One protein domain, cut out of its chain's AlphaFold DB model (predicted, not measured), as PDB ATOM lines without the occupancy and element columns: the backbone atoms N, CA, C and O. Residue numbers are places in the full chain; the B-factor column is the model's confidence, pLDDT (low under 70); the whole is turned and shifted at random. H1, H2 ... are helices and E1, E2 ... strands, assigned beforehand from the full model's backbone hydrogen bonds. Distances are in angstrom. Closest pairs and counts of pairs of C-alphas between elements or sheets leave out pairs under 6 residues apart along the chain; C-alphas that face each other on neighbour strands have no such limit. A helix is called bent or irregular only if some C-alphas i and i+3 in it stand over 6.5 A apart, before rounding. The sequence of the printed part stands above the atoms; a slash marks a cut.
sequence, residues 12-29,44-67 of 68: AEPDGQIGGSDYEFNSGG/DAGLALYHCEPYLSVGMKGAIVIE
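What this domain is: This is residues 12 to 29 and 44 to 67 of the 68 residues of the protein "Halocyanin domain protein" of Halovivax asiaticus JCM 14624 (UniProt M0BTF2). What is the main picture? Two antiparallel strands, E1 and E2, make a narrow ribbon, and a short, irregular helix, H1, sits at one end between them in the chain. Residues 12 to 29, with no named element, loop past E1 on its side away from E2. What are the make-up and size? The printed part has 42 residues, with E1, H1 and E2 in that order; the sheet order is E1 - E2, and the class is mixed, with 18 residues in named elements, under half. The whole is compact, with a radius of gyration of the C-alphas of 10.1 A, yet elongated, spanning 29 by 19 by 16 A.

Where its parts are: Where are the strands? E1, residues 46 to 51, is 16.7 A long and begins at C-alpha 46 (10.514, 51.973, 18.844). E2, residues 61 to 66, is 16.8 A long and ends at C-alpha 66 (10.595, 50.032, 23.573). Where is the helix? H1, residues 53 to 58, is 10.1 A long; it is irregular, with C-alphas 54 and 57 lying 7.8 A apart.

How they stand to each other: How do E1 and E2 pair? They are antiparallel, at 162 degrees between their directions. N 48 and O 64 are 2.8 A apart, and N 62 and O 50 are 2.8 A apart, both within hydrogen-bond range. How is H1 joined and built? Tight links join it to E1 and to E2. Of its O i to N i+4 pairs 0 of 2 are within range, and of its O i to N i+3 pairs 2 of 3.

The domain as a whole: How far does it reach? The two C-alphas farthest apart, those of Asp 44 and Val 58, are 29.9 A apart. Is there a cut? Residues 30 to 43 are not printed, and C-alphas 29 and 44 are 26.0 A apart across the cut. Where is confidence low? Residues 17 to 18 are under 70 in pLDDT; the mean of the printed part is 92.2.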
ATOM      1  N   ALA A  12      18.061  41.410  13.735       95.25
ATOM      2  CA  ALA A  12      17.139  42.364  13.157       95.25
ATOM      3  C   ALA A  12      17.749  42.882  11.855       95.25
ATOM      4  O   ALA A  12      18.732  43.617  11.869       95.25
ATOM      5  N   GLU A  13      17.138  42.482  10.741       92.81
ATOM      6  CA  GLU A  13      17.506  42.880   9.383       92.81
ATOM      7  C   GLU A  13      16.284  43.594   8.771       92.81
ATOM      8  O   GLU A  13      15.396  42.929   8.210       92.81
ATOM      9  N   PRO A  14      16.160  44.928   8.947       89.00
ATOM     10  CA  PRO A  14      14.971  45.688   8.548       89.00
ATOM     11  C   PRO A  14      14.611  45.527   7.068       89.00
ATOM     12  O   PRO A  14      13.426  45.445   6.733       89.00
ATOM     13  N   ASP A  15      15.626  45.417   6.211       83.81
ATOM     14  CA  ASP A  15      15.480  45.343   4.756       83.81
ATOM     15  C   ASP A  15      15.286  43.912   4.225       83.81
ATOM     16  O   ASP A  15      14.815  43.728   3.100       83.81
ATOM     17  N   GLY A  16      15.652  42.889   5.004       73.88
ATOM     18  CA  GLY A  16      15.862  41.537   4.478       73.88
ATOM     19  C   GLY A  16      14.777  40.513   4.799       73.88
ATOM     20  O   GLY A  16      14.578  39.588   4.008       73.88
ATOM     21  N   GLN A  17      14.054  40.634   5.923       68.44
ATOM     22  CA  GLN A  17      13.241  39.493   6.386       68.44
ATOM     23  C   GLN A  17      11.910  39.798   7.061       68.44
ATOM     24  O   GLN A  17      10.882  39.242   6.661       68.44
ATOM     25  N   ILE A  18      11.907  40.588   8.134       69.62
ATOM     26  CA  ILE A  18      10.687  40.795   8.934       69.62
ATOM     27  C   ILE A  18       9.984  42.087   8.523       69.62
ATOM     28  O   ILE A  18       8.762  42.151   8.621       69.62
ATOM     29  N   GLY A  19      10.746  43.036   7.964       75.38
ATOM     30  CA  GLY A  19      10.264  44.322   7.475       75.38
ATOM     31  C   GLY A  19       9.827  45.236   8.616       75.38
ATOM     32  O   GLY A  19       8.995  44.861   9.435       75.38
ATOM     33  N   GLY A  20      10.354  46.459   8.663       83.94
ATOM     34  CA  GLY A  20       9.849  47.483   9.588       83.94
ATOM     35  C   GLY A  20      10.292  47.324  11.043       83.94
ATOM     36  O   GLY A  20       9.559  47.724  11.942       83.94
ATOM     37  N   SER A  21      11.467  46.735  11.278       93.31
ATOM     38  CA  SER A  21      12.184  46.977  12.533       93.31
ATOM     39  C   SER A  21      12.754  48.396  12.502       93.31
ATOM     40  O   SER A  21      13.383  48.769  11.514       93.31
ATOM     41  N   ASP A  22      12.587  49.151  13.584       94.81
ATOM     42  CA  ASP A  22      13.255  50.443  13.800       94.81
ATOM     43  C   ASP A  22      14.737  50.260  14.180       94.81
ATOM     44  O   ASP A  22      15.505  51.219  14.223       94.81
ATOM     45  N   TYR A  23      15.138  49.014  14.450       94.62
ATOM     46  CA  TYR A  23      16.470  48.628  14.902       94.62
ATOM     47  C   TYR A  23      17.127  47.621  13.957       94.62
ATOM     48  O   TYR A  23      16.467  46.699  13.473       94.62
ATOM     49  N   GLU A  24      18.441  47.748  13.781       95.19
ATOM     50  CA  GLU A  24      19.300  46.789  13.083       95.19
ATOM     51  C   GLU A  24      20.353  46.252  14.057       95.19
ATOM     52  O   GLU A  24      21.039  47.024  14.730       95.19
ATOM     53  N   PHE A  25      20.462  44.928  14.159       96.44
ATOM     54  CA  PHE A  25      21.457  44.268  15.003       96.44
ATOM     55  C   PHE A  25      21.638  42.802  14.618       96.44
ATOM     56  O   PHE A  25      20.722  42.164  14.110       96.44
ATOM     57  N   ASN A  26      22.812  42.237  14.902       96.00
ATOM     58  CA  ASN A  26      23.147  40.857  14.565       96.00
ATOM     59  C   ASN A  26      24.042  40.260  15.666       96.00
ATOM     60  O   ASN A  26      25.112  40.790  15.971       96.00
ATOM     61  N   SER A  27      23.617  39.142  16.262       97.19
ATOM     62  CA  SER A  27      24.363  38.449  17.325       97.19
ATOM     63  C   SER A  27      25.574  37.634  16.837       97.19
ATOM     64  O   SER A  27      26.178  36.889  17.609       97.19
ATOM     65  N   GLY A  28      25.897  37.710  15.550       96.56
ATOM     66  CA  GLY A  28      26.771  36.805  14.820       96.56
ATOM     67  C   GLY A  28      26.044  35.562  14.298       96.56
ATOM     68  O   GLY A  28      24.831  35.389  14.454       96.56
ATOM     69  N   GLY A  29      26.828  34.665  13.692       96.38
ATOM     70  CA  GLY A  29      26.312  33.421  13.125       96.38
ATOM     71  C   GLY A  29      25.688  32.483  14.176       96.38
ATOM     72  O   GLY A  29      26.103  32.497  15.341       96.38
ATOM     73  N   ASP A  44      16.208  54.426  22.188       95.88
ATOM     74  CA  ASP A  44      15.034  55.193  21.770       95.88
ATOM     75  C   ASP A  44      13.741  54.357  21.805       95.88
ATOM     76  O   ASP A  44      13.740  53.130  21.680       95.88
ATOM     77  N   ALA A  45      12.592  55.018  21.940       97.75
ATOM     78  CA  ALA A  45      11.311  54.339  21.762       97.75
ATOM     79  C   ALA A  45      11.183  53.808  20.322       97.75
ATOM     80  O   ALA A  45      11.567  54.487  19.369       97.75
ATOM     81  N   GLY A  46      10.628  52.608  20.157       95.69
ATOM     82  CA  GLY A  46      10.514  51.973  18.844       95.69
ATOM     83  C   GLY A  46      10.199  50.483  18.906       95.69
ATOM     84  O   GLY A  46       9.967  49.912  19.974       95.69
ATOM     85  N   LEU A  47      10.185  49.848  17.740       95.06
ATOM     86  CA  LEU A  47       9.902  48.434  17.555       95.06
ATOM     87  C   LEU A  47      11.132  47.713  16.997       95.06
ATOM     88  O   LEU A  47      11.507  47.888  15.843       95.06
ATOM     89  N   ALA A  48      11.723  46.830  17.794       95.62
ATOM     90  CA  ALA A  48      12.779  45.931  17.350       95.62
ATOM     91  C   ALA A  48      12.183  44.576  16.951       95.62
ATOM     92  O   ALA A  48      11.872  43.741  17.808       95.62
ATOM     93  N   LEU A  49      12.019  44.346  15.646       95.88
ATOM     94  CA  LEU A  49      11.638  43.036  15.110       95.88
ATOM     95  C   LEU A  49      12.893  42.213  14.847       95.88
ATOM     96  O   LEU A  49      13.783  42.652  14.125       95.88
ATOM     97  N   TYR A  50      12.942  40.995  15.381       95.75
ATOM     98  CA  TYR A  50      14.095  40.111  15.237       95.75
ATOM     99  C   TYR A  50      13.696  38.676  14.904       95.75
ATOM    100  O   TYR A  50      12.559  38.245  15.107       95.75
ATOM    101  N   HIS A  51      14.640  37.916  14.370       95.31
ATOM    102  CA  HIS A  51      14.468  36.519  14.004       95.31
ATOM    103  C   HIS A  51      15.730  35.721  14.318       95.31
ATOM    104  O   HIS A  51      16.764  36.265  14.699       95.31
ATOM    105  N   CYS A  52      15.618  34.408  14.153       95.88
ATOM    106  CA  CYS A  52      16.751  33.500  14.101       95.88
ATOM    107  C   CYS A  52      16.900  32.976  12.667       95.88
ATOM    108  O   CYS A  52      15.956  32.368  12.153       95.88
ATOM    109  N   GLU A  53      18.054  33.186  12.028       94.12
ATOM    110  CA  GLU A  53      18.260  32.901  10.596       94.12
ATOM    111  C   GLU A  53      17.884  31.456  10.209       94.12
ATOM    112  O   GLU A  53      17.067  31.274   9.301       94.12
ATOM    113  N   PRO A  54      18.360  30.394  10.906       94.75
ATOM    114  CA  PRO A  54      18.074  29.012  10.510       94.75
ATOM    115  C   PRO A  54      16.600  28.623  10.629       94.75
ATOM    116  O   PRO A  54      16.184  27.614  10.057       94.75
ATOM    117  N   TYR A  55      15.814  29.387  11.391       93.75
ATOM    118  CA  TYR A  55      14.432  29.055  11.730       93.75
ATOM    119  C   TYR A  55      13.433  30.154  11.351       93.75
ATOM    120  O   TYR A  55      12.269  30.087  11.756       93.75
ATOM    121  N   LEU A  56      13.840  31.125  10.527       91.62
ATOM    122  CA  LEU A  56      12.957  32.180  10.030       91.62
ATOM    123  C   LEU A  56      11.714  31.596   9.347       91.62
ATOM    124  O   LEU A  56      10.582  31.985   9.645       91.62
ATOM    125  N   SER A  57      11.931  30.659   8.419       91.50
ATOM    126  CA  SER A  57      10.879  30.069   7.579       91.50
ATOM    127  C   SER A  57       9.865  29.244   8.374       91.50
ATOM    128  O   SER A  57       8.734  29.063   7.929       91.50
ATOM    129  N   VAL A  58      10.253  28.789   9.568       93.75
ATOM    130  CA  VAL A  58       9.395  28.051  10.506       93.75
ATOM    131  C   VAL A  58       8.915  28.918  11.674       93.75
ATOM    132  O   VAL A  58       8.322  28.405  12.619       93.75
ATOM    133  N   GLY A  59       9.116  30.237  11.591       92.44
ATOM    134  CA  GLY A  59       8.456  31.212  12.454       92.44
ATOM    135  C   GLY A  59       9.204  31.585  13.728       92.44
ATOM    136  O   GLY A  59       8.585  32.169  14.614       92.44
ATOM    137  N   MET A  60      10.505  31.302  13.842       95.19
ATOM    138  CA  MET A  60      11.298  31.803  14.968       95.19
ATOM    139  C   MET A  60      11.574  33.300  14.797       95.19
ATOM    140  O   MET A  60      12.613  33.719  14.289       95.19
ATOM    141  N   LYS A  61      10.581  34.089  15.198       94.69
ATOM    142  CA  LYS A  61      10.530  35.547  15.132       94.69
ATOM    143  C   LYS A  61      10.145  36.087  16.503       94.69
ATOM    144  O   LYS A  61       9.435  35.419  17.256       94.69
ATOM    145  N   GLY A  62      10.562  37.303  16.798       95.00
ATOM    146  CA  GLY A  62      10.186  38.018  18.002       95.00
ATOM    147  C   GLY A  62      10.122  39.518  17.765       95.00
ATOM    148  O   GLY A  62      10.550  40.034  16.734       95.00
ATOM    149  N   ALA A  63       9.537  40.205  18.737       95.06
ATOM    150  CA  ALA A  63       9.414  41.648  18.754       95.06
ATOM    151  C   ALA A  63       9.728  42.153  20.161       95.06
ATOM    152  O   ALA A  63       9.296  41.549  21.147       95.06
ATOM    153  N   ILE A  64      10.463  43.255  20.244       96.25
ATOM    154  CA  ILE A  64      10.650  44.039  21.462       96.25
ATOM    155  C   ILE A  64      10.056  45.413  21.175       96.25
ATOM    156  O   ILE A  64      10.417  46.050  20.190       96.25
ATOM    157  N   VAL A  65       9.120  45.841  22.018       97.19
ATOM    158  CA  VAL A  65       8.580  47.203  21.995       97.19
ATOM    159  C   VAL A  65       9.310  47.990  23.071       97.19
ATOM    160  O   VAL A  65       9.352  47.555  24.223       97.19
ATOM    161  N   ILE A  66       9.893  49.117  22.684       97.75
ATOM    162  CA  ILE A  66      10.595  50.032  23.573       97.75
ATOM    163  C   ILE A  66       9.706  51.254  23.770       97.75
ATOM    164  O   ILE A  66       9.351  51.937  22.810       97.75
ATOM    165  N   GLU A  67       9.341  51.503  25.025       95.12
ATOM    166  CA  GLU A  67       8.554  52.659  25.450       95.12
ATOM    167  C   GLU A  67       9.412  53.564  26.346       95.12
ATOM    168  O   GLU A  67      10.310  53.090  27.045       95.12
TER     169      GLU A  67